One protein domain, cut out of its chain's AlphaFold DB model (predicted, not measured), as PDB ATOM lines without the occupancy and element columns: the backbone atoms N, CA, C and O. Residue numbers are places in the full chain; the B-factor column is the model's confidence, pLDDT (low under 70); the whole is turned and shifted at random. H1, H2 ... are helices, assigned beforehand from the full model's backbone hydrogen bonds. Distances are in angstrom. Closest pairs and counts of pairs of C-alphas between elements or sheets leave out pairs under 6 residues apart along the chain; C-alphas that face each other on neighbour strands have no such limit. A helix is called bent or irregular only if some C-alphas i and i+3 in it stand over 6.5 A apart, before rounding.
ATOM      1  N   GLU A   5     -24.598  25.542  88.522       50.84
ATOM      2  CA  GLU A   5     -23.150  25.733  88.623       50.84
ATOM      3  C   GLU A   5     -22.669  27.152  88.268       50.84
ATOM      4  O   GLU A   5     -21.545  27.510  88.611       50.84
ATOM      5  N   ILE A   6     -23.509  27.996  87.647       54.78
ATOM      6  CA  ILE A   6     -23.163  29.392  87.287       54.78
ATOM      7  C   ILE A   6     -23.828  30.404  88.243       54.78
ATOM      8  O   ILE A   6     -23.796  31.615  88.025       54.78
ATOM      9  N   ARG A   7     -24.434  29.953  89.349       54.34
ATOM     10  CA  ARG A   7     -24.912  30.877  90.386       54.34
ATOM     11  C   ARG A   7     -23.751  31.286  91.279       54.34
ATOM     12  O   ARG A   7     -23.287  30.523  92.124       54.34
ATOM     13  N   LEU A   8     -23.290  32.518  91.088       58.66
ATOM     14  CA  LEU A   8     -22.356  33.184  91.988       58.66
ATOM     15  C   LEU A   8     -22.949  33.103  93.405       58.66
ATOM     16  O   LEU A   8     -24.027  33.639  93.655       58.66
ATOM     17  N   LYS A   9     -22.298  32.365  94.315       62.94
ATOM     18  CA  LYS A   9     -22.759  32.185  95.703       62.94
ATOM     19  C   LYS A   9     -22.514  33.468  96.493       62.94
ATOM     20  O   LYS A   9     -21.586  33.563  97.291       62.94
ATOM     21  N   VAL A  10     -23.324  34.476  96.213       70.06
ATOM     22  CA  VAL A  10     -23.352  35.739  96.940       70.06
ATOM     23  C   VAL A  10     -24.231  35.555  98.178       70.06
ATOM     24  O   VAL A  10     -25.189  34.784  98.166       70.06
ATOM     25  N   HIS A  11     -23.897  36.235  99.277       81.12
ATOM     26  CA  HIS A  11     -24.725  36.213 100.482       81.12
ATOM     27  C   HIS A  11     -26.185  36.597 100.136       81.12
ATOM     28  O   HIS A  11     -26.369  37.610  99.454       81.12
ATOM     29  N   PRO A  12     -27.218  35.883 100.632       82.44
ATOM     30  CA  PRO A  12     -28.617  36.091 100.225       82.44
ATOM     31  C   PRO A  12     -29.111  37.535 100.368       82.44
ATOM     32  O   PRO A  12     -29.897  38.023  99.561       82.44
ATOM     33  N   LEU A  13     -28.614  38.247 101.384       81.25
ATOM     34  CA  LEU A  13     -28.900  39.670 101.576       81.25
ATOM     35  C   LEU A  13     -28.367  40.537 100.425       81.25
ATOM     36  O   LEU A  13     -29.085  41.398  99.931       81.25
ATOM     37  N   ILE A  14     -27.118  40.315 100.013       86.19
ATOM     38  CA  ILE A  14     -26.473  41.088  98.945       86.19
ATOM     39  C   ILE A  14     -27.135  40.756  97.606       86.19
ATOM     40  O   ILE A  14     -27.378  41.665  96.819       86.19
ATOM     41  N   ASP A  15     -27.486  39.487  97.385       86.31
ATOM     42  CA  ASP A  15     -28.258  39.062  96.214       86.31
ATOM     43  C   ASP A  15     -29.625  39.764  96.166       86.31
ATOM     44  O   ASP A  15     -29.974  40.387  95.170       86.31
ATOM     45  N   THR A  16     -30.356  39.791  97.283       87.25
ATOM     46  CA  THR A  16     -31.657  40.477  97.374       87.25
ATOM     47  C   THR A  16     -31.532  41.980  97.101       87.25
ATOM     48  O   THR A  16     -32.276  42.527  96.289       87.25
ATOM     49  N   ILE A  17     -30.573  42.657  97.745       90.31
ATOM     50  CA  ILE A  17     -30.330  44.097  97.553       90.31
ATOM     51  C   ILE A  17     -29.952  44.391  96.098       90.31
ATOM     52  O   ILE A  17     -30.501  45.313  95.493       90.31
ATOM     53  N   GLY A  18     -29.038  43.598  95.531       91.06
ATOM     54  CA  GLY A  18     -28.605  43.718  94.143       91.06
ATOM     55  C   GLY A  18     -29.759  43.514  93.168       91.06
ATOM     56  O   GLY A  18     -29.945  44.330  92.269       91.06
ATOM     57  N   ASN A  19     -30.587  42.491  93.386       90.38
ATOM     58  CA  ASN A  19     -31.749  42.206  92.549       90.38
ATOM     59  C   ASN A  19     -32.743  43.370  92.550       90.38
ATOM     60  O   ASN A  19     -33.144  43.812  91.476       90.38
ATOM     61  N   HIS A  20     -33.078  43.941  93.711       90.38
ATOM     62  CA  HIS A  20     -33.938  45.128  93.769       90.38
ATOM     63  C   HIS A  20     -33.288  46.355  93.108       90.38
ATOM     64  O   HIS A  20     -33.963  47.078  92.374       90.38
ATOM     65  N   PHE A  21     -31.987  46.589  93.312       93.56
ATOM     66  CA  PHE A  21     -31.258  47.689  92.669       93.56
ATOM     67  C   PHE A  21     -31.303  47.587  91.137       93.56
ATOM     68  O   PHE A  21     -31.770  48.510  90.466       93.56
ATOM     69  N   PHE A  22     -30.861  46.456  90.584       92.69
ATOM     70  CA  PHE A  22     -30.801  46.243  89.140       92.69
ATOM     71  C   PHE A  22     -32.190  46.173  88.513       92.69
ATOM     72  O   PHE A  22     -32.398  46.752  87.453       92.69
ATOM     73  N   HIS A  23     -33.163  45.541  89.174       90.56
ATOM     74  CA  HIS A  23     -34.541  45.506  88.691       90.56
ATOM     75  C   HIS A  23     -35.115  46.919  88.521       90.56
ATOM     76  O   HIS A  23     -35.642  47.236  87.453       90.56
ATOM     77  N   ASN A  24     -34.969  47.793  89.525       92.12
ATOM     78  CA  ASN A  24     -35.428  49.180  89.415       92.12
ATOM     79  C   ASN A  24     -34.629  49.953  88.342       92.12
ATOM     80  O   ASN A  24     -35.217  50.701  87.566       92.12
ATOM     81  N   LEU A  25     -33.312  49.739  88.235       92.19
ATOM     82  CA  LEU A  25     -32.473  50.411  87.236       92.19
ATOM     83  C   LEU A  25     -32.758  49.968  85.790       92.19
ATOM     84  O   LEU A  25     -32.622  50.775  84.879       92.19
ATOM     85  N   PHE A  26     -33.147  48.716  85.550       90.31
ATOM     86  CA  PHE A  26     -33.532  48.256  84.212       90.31
ATOM     87  C   PHE A  26     -34.960  48.658  83.855       90.31
ATOM     88  O   PHE A  26     -35.230  49.016  82.711       90.31
ATOM     89  N   SER A  27     -35.865  48.664  84.835       89.56
ATOM     90  CA  SER A  27     -37.279  48.986  84.617       89.56
ATOM     91  C   SER A  27     -37.489  50.402  84.065       89.56
ATOM     92  O   SER A  27     -38.370  50.608  83.232       89.56
ATOM     93  N   ILE A  28     -36.640  51.372  84.429       90.94
ATOM     94  CA  ILE A  28     -36.725  52.734  83.872       90.94
ATOM     95  C   ILE A  28     -36.403  52.811  82.377       90.94
ATOM     96  O   ILE A  28     -36.754  53.800  81.749       90.94
ATOM     97  N   ALA A  29     -35.732  51.819  81.785       91.00
ATOM     98  CA  ALA A  29     -35.478  51.824  80.345       91.00
ATOM     99  C   ALA A  29     -36.765  51.559  79.542       91.00
ATOM    100  O   ALA A  29     -36.889  52.019  78.408       91.00
ATOM    101  N   PHE A  30     -37.732  50.866  80.151       90.44
ATOM    102  CA  PHE A  30     -39.002  50.483  79.534       90.44
ATOM    103  C   PHE A  30     -40.097  51.547  79.667       90.44
ATOM    104  O   PHE A  30     -41.132  51.419  79.025       90.44
ATOM    105  N   ILE A  31     -39.871  52.627  80.434       91.06
ATOM    106  CA  ILE A  31     -40.796  53.778  80.454       91.06
ATOM    107  C   ILE A  31     -40.866  54.484  79.094       91.06
ATOM    108  O   ILE A  31     -41.846  55.157  78.780       91.06
ATOM    109  N   LEU A  32     -39.803  54.355  78.296       92.12
ATOM    110  CA  LEU A  32     -39.734  54.885  76.946       92.12
ATOM    111  C   LEU A  32     -40.415  53.912  75.975       92.12
ATOM    112  O   LEU A  32     -40.374  52.703  76.203       92.12
ATOM    113  N   PRO A  33     -41.000  54.399  74.867       88.88
ATOM    114  CA  PRO A  33     -41.683  53.531  73.916       88.88
ATOM    115  C   PRO A  33     -40.746  52.443  73.369       88.88
ATOM    116  O   PRO A  33     -39.759  52.747  72.696       88.88
ATOM    117  N   VAL A  34     -41.059  51.176  73.654       91.06
ATOM    118  CA  VAL A  34     -40.368  49.992  73.103       91.06
ATOM    119  C   VAL A  34     -41.167  49.305  71.991       91.06
ATOM    120  O   VAL A  34     -40.694  48.356  71.377       91.06
ATOM    121  N   GLN A  35     -42.369  49.795  71.704       87.31
ATOM    122  CA  GLN A  35     -43.263  49.284  70.672       87.31
ATOM    123  C   GLN A  35     -44.073  50.431  70.060       87.31
ATOM    124  O   GLN A  35     -44.236  51.482  70.679       87.31
ATOM    125  N   ILE A  36     -44.564  50.230  68.836       83.94
ATOM    126  CA  ILE A  36     -45.317  51.254  68.090       83.94
ATOM    127  C   ILE A  36     -46.759  51.367  68.601       83.94
ATOM    128  O   ILE A  36     -47.291  52.469  68.670       83.94
ATOM    129  N   GLN A  37     -47.380  50.240  68.954       82.75
ATOM    130  CA  GLN A  37     -48.739  50.191  69.495       82.75
ATOM    131  C   GLN A  37     -48.687  50.271  71.022       82.75
ATOM    132  O   GLN A  37     -48.191  49.366  71.692       82.75
ATOM    133  N   PHE A  38     -49.151  51.388  71.571       78.06
ATOM    134  CA  PHE A  38     -49.163  51.672  73.013       78.06
ATOM    135  C   PHE A  38     -50.471  52.354  73.447       78.06
ATOM    136  O   PHE A  38     -50.515  53.059  74.452       78.06
ATOM    137  N   ASP A  39     -51.525  52.181  72.657       80.44
ATOM    138  CA  ASP A  39     -52.776  52.931  72.720       80.44
ATOM    139  C   ASP A  39     -53.879  52.258  73.549       80.44
ATOM    140  O   ASP A  39     -54.847  52.927  73.915       80.44
ATOM    141  N   ASP A  40     -53.730  50.982  73.916       84.56
ATOM    142  CA  ASP A  40     -54.681  50.288  74.784       84.56
ATOM    143  C   ASP A  40     -54.021  49.344  75.807       84.56
ATOM    144  O   ASP A  40     -52.830  49.018  75.753       84.56
ATOM    145  N   LEU A  41     -54.828  48.898  76.773       83.50
ATOM    146  CA  LEU A  41     -54.392  47.990  77.835       83.50
ATOM    147  C   LEU A  41     -54.062  46.585  77.306       83.50
ATOM    148  O   LEU A  41     -53.243  45.881  77.899       83.50
ATOM    149  N   ASN A  42     -54.675  46.176  76.193       83.94
ATOM    150  CA  ASN A  42     -54.463  44.847  75.644       83.94
ATOM    151  C   ASN A  42     -53.038  44.717  75.102       83.94
ATOM    152  O   ASN A  42     -52.325  43.795  75.496       83.94
ATOM    153  N   HIS A  43     -52.599  45.675  74.288       83.31
ATOM    154  CA  HIS A  43     -51.249  45.758  73.735       83.31
ATOM    155  C   HIS A  43     -50.209  46.125  74.798       83.31
ATOM    156  O   HIS A  43     -49.061  45.685  74.719       83.31
ATOM    157  N   LEU A  44     -50.585  46.918  75.810       83.00
ATOM    158  CA  LEU A  44     -49.640  47.336  76.842       83.00
ATOM    159  C   LEU A  44     -49.392  46.258  77.899       83.00
ATOM    160  O   LEU A  44     -48.259  46.152  78.351       83.00
ATOM    161  N   TYR A  45     -50.396  45.475  78.305       84.06
ATOM    162  CA  TYR A  45     -50.289  44.572  79.462       84.06
ATOM    163  C   TYR A  45     -50.600  43.103  79.147       84.06
ATOM    164  O   TYR A  45     -49.918  42.211  79.649       84.06
ATOM    165  N   THR A  46     -51.617  42.826  78.325       82.31
ATOM    166  CA  THR A  46     -52.082  41.438  78.116       82.31
ATOM    167  C   THR A  46     -51.395  40.712  76.962       82.31
ATOM    168  O   THR A  46     -51.372  39.480  76.954       82.31
ATOM    169  N   ALA A  47     -50.850  41.455  75.997       83.44
ATOM    170  CA  ALA A  47     -50.227  40.903  74.803       83.44
ATOM    171  C   ALA A  47     -49.036  40.002  75.156       83.44
ATOM    172  O   ALA A  47     -48.335  40.216  76.148       83.44
ATOM    173  N   GLU A  48     -48.805  38.967  74.345       83.75
ATOM    174  CA  GLU A  48     -47.746  37.990  74.615       83.75
ATOM    175  C   GLU A  48     -46.346  38.599  74.566       83.75
ATOM    176  O   GLU A  48     -45.464  38.161  75.302       83.75
ATOM    177  N   ASP A  49     -46.165  39.619  73.735       83.62
ATOM    178  CA  ASP A  49     -44.933  40.375  73.593       83.62
ATOM    179  C   ASP A  49     -44.838  41.559  74.566       83.62
ATOM    180  O   ASP A  49     -43.816  42.240  74.577       83.62
ATOM    181  N   SER A  50     -45.831  41.802  75.427       87.62
ATOM    182  CA  SER A  50     -45.754  42.890  76.405       87.62
ATOM    183  C   SER A  50     -44.650  42.656  77.444       87.62
ATOM    184  O   SER A  50     -44.616  41.641  78.147       87.62
ATOM    185  N   VAL A  51     -43.802  43.673  77.618       87.75
ATOM    186  CA  VAL A  51     -42.789  43.738  78.688       87.75
ATOM    187  C   VAL A  51     -43.389  43.997  80.078       87.75
ATOM    188  O   VAL A  51     -42.696  43.848  81.080       87.75
ATOM    189  N   TRP A  52     -44.667  44.386  80.151       86.12
ATOM    190  CA  TRP A  52     -45.368  44.732  81.394       86.12
ATOM    191  C   TRP A  52     -46.247  43.604  81.936       86.12
ATOM    192  O   TRP A  52     -46.857  43.761  82.991       86.12
ATOM    193  N   ARG A  53     -46.327  42.473  81.232       85.06
ATOM    194  CA  ARG A  53     -47.092  41.302  81.664       85.06
ATOM    195  C   ARG A  53     -46.502  40.714  82.954       85.06
ATOM    196  O   ARG A  53     -45.295  40.508  83.040       85.06
ATOM    197  N   ASP A  54     -47.355  40.321  83.905       75.69
ATOM    198  CA  ASP A  54     -46.968  39.755  85.221       75.69
ATOM    199  C   ASP A  54     -45.988  38.563  85.162       75.69
ATOM    200  O   ASP A  54     -45.296  38.260  86.136       75.69
ATOM    201  N   HIS A  55     -45.927  37.857  84.030       78.69
ATOM    202  CA  HIS A  55     -45.063  36.690  83.818       78.69
ATOM    203  C   HIS A  55     -44.104  36.871  82.641       78.69
ATOM    204  O   HIS A  55     -43.722  35.898  81.986       78.69
ATOM    205  N   TRP A  56     -43.727  38.114  82.347       84.88
ATOM    206  CA  TRP A  56     -42.713  38.391  81.344       84.88
ATOM    207  C   TRP A  56     -41.394  37.689  81.706       84.88
ATOM    208  O   TRP A  56     -40.875  37.795  82.816       84.88
ATOM    209  N   ASN A  57     -40.852  36.936  80.753       84.19
ATOM    210  CA  ASN A  57     -39.676  36.084  80.943       84.19
ATOM    211  C   ASN A  57     -38.347  36.795  80.621       84.19
ATOM    212  O   ASN A  57     -37.308  36.137  80.549       84.19
ATOM    213  N   GLY A  58     -38.375  38.109  80.376       86.19
ATOM    214  CA  GLY A  58     -37.203  38.890  79.977       86.19
ATOM    215  C   GLY A  58     -36.879  38.851  78.478       86.19
ATOM    216  O   GLY A  58     -35.890  39.453  78.061       86.19
ATOM    217  N   SER A  59     -37.662  38.143  77.656       89.38
ATOM    218  CA  SER A  59     -37.440  38.094  76.205       89.38
ATOM    219  C   SER A  59     -37.982  39.340  75.505       89.38
ATOM    220  O   SER A  59     -39.025  39.871  75.878       89.38
ATOM    221  N   LEU A  60     -37.263  39.816  74.489       90.75
ATOM    222  CA  LEU A  60     -37.649  40.971  73.684       90.75
ATOM    223  C   LEU A  60     -37.719  40.567  72.216       90.75
ATOM    224  O   LEU A  60     -36.844  39.851  71.719       90.75
ATOM    225  N   SER A  61     -38.734  41.056  71.508       91.62
ATOM    226  CA  SER A  61     -38.801  40.932  70.053       91.62
ATOM    227  C   SER A  61     -37.699  41.766  69.387       91.62
ATOM    228  O   SER A  61     -37.170  42.718  69.963       91.62
ATOM    229  N   ALA A  62     -37.359  41.453  68.134       92.38
ATOM    230  CA  ALA A  62     -36.360  42.225  67.390       92.38
ATOM    231  C   ALA A  62     -36.734  43.717  67.274       92.38
ATOM    232  O   ALA A  62     -35.862  44.582  67.354       92.38
ATOM    233  N   GLY A  63     -38.032  44.020  67.138       92.12
ATOM    234  CA  GLY A  63     -38.540  45.392  67.129       92.12
ATOM    235  C   GLY A  63     -38.320  46.094  68.468       92.12
ATOM    236  O   GLY A  63     -37.798  47.206  68.496       92.12
ATOM    237  N   GLN A  64     -38.627  45.422  69.579       93.44
ATOM    238  CA  GLN A  64     -38.410  45.971  70.920       93.44
ATOM    239  C   GLN A  64     -36.936  46.222  71.220       93.44
ATOM    240  O   GLN A  64     -36.595  47.266  71.771       93.44
ATOM    241  N   ILE A  65     -36.052  45.311  70.806       94.62
ATOM    242  CA  ILE A  65     -34.601  45.501  70.919       94.62
ATOM    243  C   ILE A  65     -34.171  46.744  70.134       94.62
ATOM    244  O   ILE A  65     -33.423  47.567  70.658       94.62
ATOM    245  N   LEU A  66     -34.660  46.916  68.902       95.38
ATOM    246  CA  LEU A  66     -34.345  48.089  68.088       95.38
ATOM    247  C   LEU A  66     -34.793  49.393  68.769       95.38
ATOM    248  O   LEU A  66     -33.986  50.316  68.893       95.38
ATOM    249  N   PHE A  67     -36.043  49.472  69.239       94.81
ATOM    250  CA  PHE A  67     -36.551  50.664  69.930       94.81
ATOM    251  C   PHE A  67     -35.800  50.942  71.232       94.81
ATOM    252  O   PHE A  67     -35.405  52.081  71.483       94.81
ATOM    253  N   LEU A  68     -35.518  49.907  72.025       95.44
ATOM    254  CA  LEU A  68     -34.715  50.029  73.237       95.44
ATOM    255  C   LEU A  68     -33.318  50.588  72.928       95.44
ATOM    256  O   LEU A  68     -32.863  51.511  73.600       95.44
ATOM    257  N   MET A  69     -32.655  50.095  71.881       96.56
ATOM    258  CA  MET A  69     -31.345  50.600  71.460       96.56
ATOM    259  C   MET A  69     -31.404  52.071  71.031       96.56
ATOM    260  O   MET A  69     -30.545  52.856  71.431       96.56
ATOM    261  N   ILE A  70     -32.428  52.470  70.269       96.12
ATOM    262  CA  ILE A  70     -32.649  53.876  69.888       96.12
ATOM    263  C   ILE A  70     -32.809  54.752  71.140       96.12
ATOM    264  O   ILE A  70     -32.158  55.793  71.259       96.12
ATOM    265  N   ASN A  71     -33.613  54.304  72.102       96.44
ATOM    266  CA  ASN A  71     -33.843  55.004  73.363       96.44
ATOM    267  C   ASN A  71     -32.548  55.167  74.183       96.44
ATOM    268  O   ASN A  71     -32.256  56.259  74.676       96.44
ATOM    269  N   LEU A  72     -31.723  54.121  74.276       96.38
ATOM    270  CA  LEU A  72     -30.434  54.166  74.978       96.38
ATOM    271  C   LEU A  72     -29.410  55.076  74.286       96.38
ATOM    272  O   LEU A  72     -28.632  55.756  74.962       96.38
ATOM    273  N   ILE A  73     -29.422  55.139  72.952       96.94
ATOM    274  CA  ILE A  73     -28.600  56.087  72.187       96.94
ATOM    275  C   ILE A  73     -29.019  57.525  72.514       96.94
ATOM    276  O   ILE A  73     -28.158  58.363  72.785       96.94
ATOM    277  N   LEU A  74     -30.324  57.813  72.550       96.56
ATOM    278  CA  LEU A  74     -30.847  59.133  72.909       96.56
ATOM    279  C   LEU A  74     -30.440  59.548  74.328       96.56
ATOM    280  O   LEU A  74     -29.910  60.643  74.514       96.56
ATOM    281  N   ILE A  75     -30.593  58.655  75.310       96.62
ATOM    282  CA  ILE A  75     -30.135  58.893  76.686       96.62
ATOM    283  C   ILE A  75     -28.630  59.191  76.706       96.62
ATOM    284  O   ILE A  75     -28.193  60.164  77.320       96.62
ATOM    285  N   SER A  76     -27.835  58.400  75.982       96.94
ATOM    286  CA  SER A  76     -26.378  58.556  75.910       96.94
ATOM    287  C   SER A  76     -25.963  59.901  75.296       96.94
ATOM    288  O   SER A  76     -25.019  60.535  75.770       96.94
ATOM    289  N   ILE A  77     -26.686  60.384  74.277       96.44
ATOM    290  CA  ILE A  77     -26.488  61.723  73.697       96.44
ATOM    291  C   ILE A  77     -26.790  62.810  74.734       96.44
ATOM    292  O   ILE A  77     -26.002  63.749  74.868       96.44
ATOM    293  N   GLY A  78     -27.893  62.673  75.479       95.19
ATOM    294  CA  GLY A  78     -28.271  63.600  76.548       95.19
ATOM    295  C   GLY A  78     -27.211  63.686  77.649       95.19
ATOM    296  O   GLY A  78     -26.752  64.779  77.981       95.19
ATOM    297  N   LEU A  79     -26.748  62.535  78.147       95.88
ATOM    298  CA  LEU A  79     -25.680  62.444  79.152       95.88
ATOM    299  C   LEU A  79     -24.367  63.062  78.664       95.88
ATOM    300  O   LEU A  79     -23.738  63.831  79.386       95.88
ATOM    301  N   ASN A  80     -23.962  62.766  77.427       95.25
ATOM    302  CA  ASN A  80     -22.743  63.322  76.846       95.25
ATOM    303  C   ASN A  80     -22.822  64.849  76.689       95.25
ATOM    304  O   ASN A  80     -21.830  65.535  76.933       95.25
ATOM    305  N   LEU A  81     -23.981  65.402  76.310       93.50
ATOM    306  CA  LEU A  81     -24.167  66.855  76.258       93.50
ATOM    307  C   LEU A  81     -24.029  67.480  77.651       93.50
ATOM    308  O   LEU A  81     -23.300  68.457  77.808       93.50
ATOM    309  N   LEU A  82     -24.714  66.910  78.645       92.88
ATOM    310  CA  LEU A  82     -24.677  67.381  80.029       92.88
ATOM    311  C   LEU A  82     -23.257  67.345  80.600       92.88
ATOM    312  O   LEU A  82     -22.805  68.331  81.177       92.88
ATOM    313  N   TRP A  83     -22.529  66.254  80.363       91.88
ATOM    314  CA  TRP A  83     -21.129  66.126  80.757       91.88
ATOM    315  C   TRP A  83     -20.240  67.171  80.081       91.88
ATOM    316  O   TRP A  83     -19.447  67.834  80.740       91.88
ATOM    317  N   LYS A  84     -20.374  67.369  78.765       89.50
ATOM    318  CA  LYS A  84     -19.561  68.361  78.046       89.50
ATOM    319  C   LYS A  84     -19.840  69.797  78.482       89.50
ATOM    320  O   LYS A  84     -18.936  70.620  78.398       89.50
ATOM    321  N   LYS A  85     -21.076  70.101  78.891       88.62
ATOM    322  CA  LYS A  85     -21.482  71.454  79.277       88.62
ATOM    323  C   LYS A  85     -21.161  71.766  80.741       88.62
ATOM    324  O   LYS A  85     -20.621  72.827  81.014       88.62
ATOM    325  N   GLU A  86     -21.463  70.843  81.654       87.75
ATOM    326  CA  GLU A  86     -21.455  71.085  83.108       87.75
ATOM    327  C   GLU A  86     -20.686  69.999  83.900       87.75
ATOM    328  O   GLU A  86     -20.739  69.953  85.130       87.75
ATOM    329  N   SER A  87     -19.975  69.085  83.224       90.06
ATOM    330  CA  SER A  87     -19.208  67.986  83.842       90.06
ATOM    331  C   SER A  87     -20.039  67.184  84.859       90.06
ATOM    332  O   SER A  87     -21.159  66.763  84.561       90.06
ATOM    333  N   TRP A  88     -19.515  66.969  86.070       85.56
ATOM    334  CA  TRP A  88     -20.199  66.247  87.145       85.56
ATOM    335  C   TRP A  88     -21.522  66.889  87.573       85.56
ATOM    336  O   TRP A  88     -22.453  66.160  87.906       85.56
ATOM    337  N   ALA A  89     -21.646  68.219  87.517       86.44
ATOM    338  CA  ALA A  89     -22.902  68.894  87.849       86.44
ATOM    339  C   ALA A  89     -24.008  68.545  86.839       86.44
ATOM    340  O   ALA A  89     -25.160  68.323  87.220       86.44
ATOM    341  N   GLY A  90     -23.644  68.386  85.562       86.56
ATOM    342  CA  GLY A  90     -24.552  67.933  84.509       86.56
ATOM    343  C   GLY A  90     -25.062  66.503  84.708       86.56
ATOM    344  O   GLY A  90     -26.169  66.183  84.286       86.56
ATOM    345  N   LEU A  91     -24.301  65.646  85.395       92.12
ATOM    346  CA  LEU A  91     -24.701  64.266  85.696       92.12
ATOM    347  C   LEU A  91     -25.520  64.125  86.985       92.12
ATOM    348  O   LEU A  91     -25.862  63.005  87.358       92.12
ATOM    349  N   SER A  92     -25.868  65.229  87.652       89.62
ATOM    350  CA  SER A  92     -26.631  65.220  88.910       89.62
ATOM    351  C   SER A  92     -27.926  64.405  88.822       89.62
ATOM    352  O   SER A  92     -28.182  63.582  89.696       89.62
ATOM    353  N   ALA A  93     -28.700  64.551  87.742       88.44
ATOM    354  CA  ALA A  93     -29.916  63.764  87.531       88.44
ATOM    355  C   ALA A  93     -29.623  62.255  87.457       88.44
ATOM    356  O   ALA A  93     -30.251  61.473  88.162       88.44
ATOM    357  N   ALA A  94     -28.629  61.841  86.665       92.75
ATOM    358  CA  ALA A  94     -28.244  60.433  86.537       92.75
ATOM    359  C   ALA A  94     -27.700  59.858  87.853       92.75
ATOM    360  O   ALA A  94     -28.020  58.734  88.230       92.75
ATOM    361  N   TYR A  95     -26.918  60.653  88.583       91.25
ATOM    362  CA  TYR A  95     -26.420  60.294  89.903       91.25
ATOM    363  C   TYR A  95     -27.565  60.069  90.899       91.25
ATOM    364  O   TYR A  95     -27.601  59.034  91.562       91.25
ATOM    365  N   LEU A  96     -28.535  60.989  90.961       90.94
ATOM    366  CA  LEU A  96     -29.700  60.857  91.839       90.94
ATOM    367  C   LEU A  96     -30.525  59.609  91.511       90.94
ATOM    368  O   LEU A  96     -30.980  58.941  92.434       90.94
ATOM    369  N   LEU A  97     -30.657  59.245  90.230       92.75
ATOM    370  CA  LEU A  97     -31.311  57.997  89.823       92.75
ATOM    371  C   LEU A  97     -30.608  56.762  90.393       92.75
ATOM    372  O   LEU A  97     -31.268  55.881  90.940       92.75
ATOM    373  N   ILE A  98     -29.277  56.705  90.296       93.50
ATOM    374  CA  ILE A  98     -28.482  55.571  90.786       93.50
ATOM    375  C   ILE A  98     -28.549  55.481  92.314       93.50
ATOM    376  O   ILE A  98     -28.771  54.401  92.859       93.50
ATOM    377  N   VAL A  99     -28.396  56.609  93.014       92.56
ATOM    378  CA  VAL A  99     -28.474  56.653  94.482       92.56
ATOM    379  C   VAL A  99     -29.867  56.268  94.966       92.56
ATOM    380  O   VAL A  99     -29.998  55.488  95.908       92.56
ATOM    381  N   TYR A 100     -30.910  56.764  94.306       91.94
ATOM    382  CA  TYR A 100     -32.282  56.415  94.642       91.94
ATOM    383  C   TYR A 100     -32.560  54.924  94.401       91.94
ATOM    384  O   TYR A 100     -33.098  54.259  95.284       91.94
ATOM    385  N   ALA A 101     -32.105  54.358  93.275       93.31
ATOM    386  CA  ALA A 101     -32.190  52.920  93.015       93.31
ATOM    387  C   ALA A 101     -31.462  52.095  94.088       93.31
ATOM    388  O   ALA A 101     -31.960  51.051  94.511       93.31
ATOM    389  N   ALA A 102     -30.297  52.558  94.558       91.19
ATOM    390  CA  ALA A 102     -29.564  51.905  95.642       91.19
ATOM    391  C   ALA A 102     -30.340  51.977  96.966       91.19
ATOM    392  O   ALA A 102     -30.418  50.980  97.682       91.19
ATOM    393  N   GLY A 103     -30.981  53.114  97.252       90.62
ATOM    394  CA  GLY A 103     -31.899  53.274  98.382       90.62
ATOM    395  C   GLY A 103     -33.075  52.296  98.327       90.62
ATOM    396  O   GLY A 103     -33.361  51.633  99.323       90.62
ATOM    397  N   LEU A 104     -33.698  52.125  97.156       90.62
ATOM    398  CA  LEU A 104     -34.746  51.118  96.948       90.62
ATOM    399  C   LEU A 104     -34.222  49.685  97.125       90.62
ATOM    400  O   LEU A 104     -34.906  48.853  97.723       90.62
ATOM    401  N   GLY A 105     -32.995  49.413  96.666       90.25
ATOM    402  CA  GLY A 105     -32.295  48.149  96.888       90.25
ATOM    403  C   GLY A 105     -32.106  47.833  98.372       90.25
ATOM    404  O   GLY A 105     -32.456  46.743  98.822       90.25
ATOM    405  N   LEU A 106     -31.627  48.806  99.154       87.62
ATOM    406  CA  LEU A 106     -31.478  48.695 100.612       87.62
ATOM    407  C   LEU A 106     -32.827  48.515 101.319       87.62
ATOM    408  O   LEU A 106     -32.945  47.696 102.229       87.62
ATOM    409  N   ALA A 107     -33.853  49.236 100.868       86.38
ATOM    410  CA  ALA A 107     -35.219  49.085 101.358       86.38
ATOM    411  C   ALA A 107     -35.864  47.754 100.928       86.38
ATOM    412  O   ALA A 107     -36.890  47.377 101.487       86.38
ATOM    413  N   ARG A 108     -35.260  47.027  99.973       88.19
ATOM    414  CA  ARG A 108     -35.795  45.801  99.358       88.19
ATOM    415  C   ARG A 108     -37.193  46.023  98.783       88.19
ATOM    416  O   ARG A 108     -38.104  45.220  98.959       88.19
ATOM    417  N   THR A 109     -37.362  47.170  98.130       84.88
ATOM    418  CA  THR A 109     -38.625  47.561  97.507       84.88
ATOM    419  C   THR A 109     -38.446  47.717  96.007       84.88
ATOM    420  O   THR A 109     -37.473  48.282  95.506       84.88
ATOM    421  N   SER A 110     -39.414  47.188  95.274       80.00
ATOM    422  CA  SER A 110     -39.550  47.344  93.832       80.00
ATOM    423  C   SER A 110     -41.026  47.514  93.511       80.00
ATOM    424  O   SER A 110     -41.889  47.130  94.301       80.00
ATOM    425  N   GLY A 111     -41.321  48.124  92.371       75.69
ATOM    426  CA  GLY A 111     -42.687  48.277  91.883       75.69
ATOM    427  C   GLY A 111     -42.981  49.677  91.366       75.69
ATOM    428  O   GLY A 111     -42.297  50.648  91.702       75.69
ATOM    429  N   GLY A 112     -44.043  49.773  90.564       74.62
ATOM    430  CA  GLY A 112     -44.397  50.983  89.821       74.62
ATOM    431  C   GLY A 112     -44.507  52.241  90.685       74.62
ATOM    432  O   GLY A 112     -44.065  53.303  90.266       74.62
ATOM    433  N   ARG A 113     -45.000  52.135  91.928       81.06
ATOM    434  CA  ARG A 113     -45.127  53.294  92.835       81.06
ATOM    435  C   ARG A 113     -43.789  53.893  93.268       81.06
ATOM    436  O   ARG A 113     -43.699  55.097  93.478       81.06
ATOM    437  N   TYR A 114     -42.758  53.062  93.398       84.50
ATOM    438  CA  TYR A 114     -41.445  53.489  93.874       84.50
ATOM    439  C   TYR A 114     -40.551  53.970  92.737       84.50
ATOM    440  O   TYR A 114     -39.655  54.765  92.968       84.50
ATOM    441  N   ILE A 115     -40.809  53.548  91.498       88.50
ATOM    442  CA  ILE A 115     -39.992  53.943  90.348       88.50
ATOM    443  C   ILE A 115     -40.418  55.285  89.729       88.50
ATOM    444  O   ILE A 115     -39.666  55.865  88.947       88.50
ATOM    445  N   VAL A 116     -41.587  55.832  90.098       89.06
ATOM    446  CA  VAL A 116     -42.110  57.098  89.541       89.06
ATOM    447  C   VAL A 116     -41.098  58.251  89.596       89.06
ATOM    448  O   VAL A 116     -40.914  58.904  88.566       89.06
ATOM    449  N   PRO A 117     -40.394  58.521  90.716       88.00
ATOM    450  CA  PRO A 117     -39.390  59.586  90.742       88.00
ATOM    451  C   PRO A 117     -38.249  59.339  89.751       88.00
ATOM    452  O   PRO A 117     -37.732  60.279  89.146       88.00
ATOM    453  N   MET A 118     -37.887  58.071  89.536       92.69
ATOM    454  CA  MET A 118     -36.835  57.708  88.595       92.69
ATOM    455  C   MET A 118     -37.257  57.916  87.138       92.69
ATOM    456  O   MET A 118     -36.454  58.373  86.322       92.69
ATOM    457  N   ASN A 119     -38.525  57.644  86.818       92.56
ATOM    458  CA  ASN A 119     -39.075  57.847  85.478       92.56
ATOM    459  C   ASN A 119     -38.872  59.291  85.007       92.56
ATOM    460  O   ASN A 119     -38.401  59.517  83.894       92.56
ATOM    461  N   TRP A 120     -39.141  60.274  85.871       91.88
ATOM    462  CA  TRP A 120     -38.947  61.691  85.544       91.88
ATOM    463  C   TRP A 120     -37.491  62.043  85.231       91.88
ATOM    464  O   TRP A 120     -37.233  62.793  84.288       91.88
ATOM    465  N   GLY A 121     -36.532  61.480  85.970       92.94
ATOM    466  CA  GLY A 121     -35.112  61.715  85.704       92.94
ATOM    467  C   GLY A 121     -34.667  61.150  84.352       92.94
ATOM    468  O   GLY A 121     -33.959  61.829  83.608       92.94
ATOM    469  N   VAL A 122     -35.123  59.946  83.988       94.62
ATOM    470  CA  VAL A 122     -34.817  59.354  82.673       94.62
ATOM    471  C   VAL A 122     -35.483  60.132  81.545       94.62
ATOM    472  O   VAL A 122     -34.817  60.437  80.556       94.62
ATOM    473  N   LEU A 123     -36.753  60.517  81.701       95.12
ATOM    474  CA  LEU A 123     -37.474  61.326  80.715       95.12
ATOM    475  C   LEU A 123     -36.785  62.672  80.463       95.12
ATOM    476  O   LEU A 123     -36.703  63.106  79.313       95.12
ATOM    477  N   LEU A 124     -36.237  63.312  81.501       94.06
ATOM    478  CA  LEU A 124     -35.463  64.547  81.363       94.06
ATOM    479  C   LEU A 124     -34.203  64.333  80.509       94.06
ATOM    480  O   LEU A 124     -33.989  65.054  79.534       94.06
ATOM    481  N   ILE A 125     -33.386  63.329  80.843       95.50
ATOM    482  CA  ILE A 125     -32.140  63.021  80.119       95.50
ATOM    483  C   ILE A 125     -32.442  62.627  78.665       95.50
ATOM    484  O   ILE A 125     -31.785  63.107  77.736       95.50
ATOM    485  N   TYR A 126     -33.469  61.803  78.462       95.88
ATOM    486  CA  TYR A 126     -33.960  61.408  77.147       95.88
ATOM    487  C   TYR A 126     -34.402  62.620  76.314       95.88
ATOM    488  O   TYR A 126     -33.988  62.761  75.163       95.88
ATOM    489  N   SER A 127     -35.176  63.539  76.903       94.81
ATOM    490  CA  SER A 127     -35.675  64.744  76.222       94.81
ATOM    491  C   SER A 127     -34.540  65.664  75.768       94.81
ATOM    492  O   SER A 127     -34.603  66.234  74.679       94.81
ATOM    493  N   ILE A 128     -33.468  65.770  76.560       93.94
ATOM    494  CA  ILE A 128     -32.258  66.514  76.181       93.94
ATOM    495  C   ILE A 128     -31.593  65.868  74.960       93.94
ATOM    496  O   ILE A 128     -31.250  66.563  74.002       93.94
ATOM    497  N   GLY A 129     -31.437  64.541  74.963       94.62
ATOM    498  CA  GLY A 129     -30.889  63.802  73.826       94.62
ATOM    499  C   GLY A 129     -31.724  63.970  72.556       94.62
ATOM    500  O   GLY A 129     -31.186  64.265  71.485       94.62
ATOM    501  N   LEU A 130     -33.046  63.866  72.689       93.88
ATOM    502  CA  LEU A 130     -33.991  64.069  71.596       93.88
ATOM    503  C   LEU A 130     -33.905  65.492  71.029       93.88
ATOM    504  O   LEU A 130     -33.832  65.659  69.813       93.88
ATOM    505  N   ALA A 131     -33.825  66.514  71.885       91.06
ATOM    506  CA  ALA A 131     -33.683  67.905  71.458       91.06
ATOM    507  C   ALA A 131     -32.406  68.139  70.627       91.06
ATOM    508  O   ALA A 131     -32.438  68.881  69.643       91.06
ATOM    509  N   VAL A 132     -31.292  67.475  70.966       90.56
ATOM    510  CA  VAL A 132     -30.046  67.539  70.179       90.56
ATOM    511  C   VAL A 132     -30.241  66.966  68.777       90.56
ATOM    512  O   VAL A 132     -29.766  67.559  67.805       90.56
ATOM    513  N   ILE A 133     -30.929  65.828  68.656       90.44
ATOM    514  CA  ILE A 133     -31.211  65.211  67.356       90.44
ATOM    515  C   ILE A 133     -32.155  66.096  66.539       90.44
ATOM    516  O   ILE A 133     -31.851  66.417  65.391       90.44
ATOM    517  N   LEU A 134     -33.257  66.555  67.137       88.31
ATOM    518  CA  LEU A 134     -34.233  67.409  66.461       88.31
ATOM    519  C   LEU A 134     -33.602  68.707  65.949       88.31
ATOM    520  O   LEU A 134     -33.862  69.090  64.811       88.31
ATOM    521  N   LYS A 135     -32.708  69.337  66.722       83.94
ATOM    522  CA  LYS A 135     -31.960  70.528  66.283       83.94
ATOM    523  C   LYS A 135     -31.058  70.265  65.072       83.94
ATOM    524  O   LYS A 135     -30.828  71.169  64.280       83.94
ATOM    525  N   LYS A 136     -30.505  69.056  64.931       84.56
ATOM    526  CA  LYS A 136     -29.671  68.702  63.769       84.56
ATOM    527  C   LYS A 136     -30.496  68.417  62.517       84.56
ATOM    528  O   LYS A 136     -30.022  68.686  61.420       84.56
ATOM    529  N   ILE A 137     -31.684  67.837  62.681       84.75
ATOM    530  CA  ILE A 137     -32.543  67.417  61.565       84.75
ATOM    531  C   ILE A 137     -33.421  68.573  61.077       84.75
ATOM    532  O   ILE A 137     -33.714  68.671  59.888       84.75
ATOM    533  N   THR A 138     -33.837  69.461  61.977       75.94
ATOM    534  CA  THR A 138     -34.694  70.594  61.632       75.94
ATOM    535  C   THR A 138     -33.859  71.870  61.489       75.94
ATOM    536  O   THR A 138     -33.091  72.200  62.391       75.94
ATOM    537  N   PRO A 139     -34.028  72.662  60.413       63.97
ATOM    538  CA  PRO A 139     -33.402  73.979  60.281       63.97
ATOM    539  C   PRO A 139     -34.101  75.028  61.163       63.97
ATOM    540  O   PRO A 139     -34.070  76.222  60.864       63.97
ATOM    541  N   ILE A 140     -34.779  74.599  62.235       60.38
ATOM    542  CA  ILE A 140     -35.440  75.502  63.163       60.38
ATOM    543  C   ILE A 140     -34.325  76.225  63.905       60.38
ATOM    544  O   ILE A 140     -33.661  75.676  64.786       60.38
ATOM    545  N   ARG A 141     -34.119  77.481  63.512       56.12
ATOM    546  CA  ARG A 141     -33.295  78.456  64.212       56.12
ATOM    547  C   ARG A 141     -33.996  78.783  65.525       56.12
ATOM    548  O   ARG A 141     -34.667  79.797  65.660       56.12
ATOM    549  N   THR A 142     -33.915  77.862  66.477       56.09
ATOM    550  CA  THR A 142     -34.225  78.183  67.856       56.09
ATOM    551  C   THR A 142     -33.072  79.040  68.344       56.09
ATOM    552  O   THR A 142     -31.986  78.542  68.654       56.09
ATOM    553  N   ASP A 143     -33.307  80.350  68.399       50.34
ATOM    554  CA  ASP A 143     -32.563  81.256  69.266       50.34
ATOM    555  C   ASP A 143     -32.897  80.864  70.718       50.34
ATOM    556  O   ASP A 143     -33.560  81.579  71.463       50.34
TER     557      ASP A 143
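Overview. This is residues 5 to 143 of the 340 residues of an uncharacterized protein of Chloroflexi bacterium ADurb.Bin344 (UniProt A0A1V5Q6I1). Two long helices, H3 and H5, cross almost at right angles as an X, and H4 folds back beside the first part of H5 as a helical hairpin. H1 packs on H4, while small H2 sits off to one side between two long loops and touches no helix. The printed part has 139 residues with five named helices, H1 to H5 in chain order, and no named strand; its class is all helix. It is only just loose, close to compact, with a radius of gyration of the C-alphas of 17.3 A, and spans 56 by 39 by 31 A.

Arrangement. Start at H1, residues 12 to 27, which touches H4, residues 92 to 107, opposite ways at a steep tilt of 40 degrees; their closest C-alphas, of Phe 21 and Gly 105, are 4.4 A apart. H2, residues 41 to 46, is apart from H1. In H3, residues 62 to 90, look at 71 to 81: they touch H5, residues 112 to 137, about perpendicular at 84 degrees, closest at the C-alphas of Gly 78 and Gly 129, 3.8 A. H4 and H5 touch at a shallow tilt of 22 degrees, opposite ways, closest at the C-alphas of Leu 97 and Met 118, 5.7 A. O i to N i+4 pairs are within hydrogen-bond range throughout H1, H2 and H4, in 23 of 25 in H3 and 17 of 22 in H5.

Along the chain. Find C-alpha 12 at (-28.617, 36.091, 100.225), where H1 begins its 22.0 A. H3, 33.1 A long, is irregular, C-alphas 85 and 88 being 9.5 A apart, with a kink of 90 degrees near residue 84. H5, also irregular with C-alphas 114 and 117 7.2 A apart, runs 34.8 A to C-alpha 137 at (-32.543, 67.417, 61.565).

Size, cuts and confidence. Residues 134 to 143 stand free. The links H1 to H2 and H2 to H3 are long. The printed part has no cut; pLDDT is under 70 at residues 5 to 9 and 139 to 143.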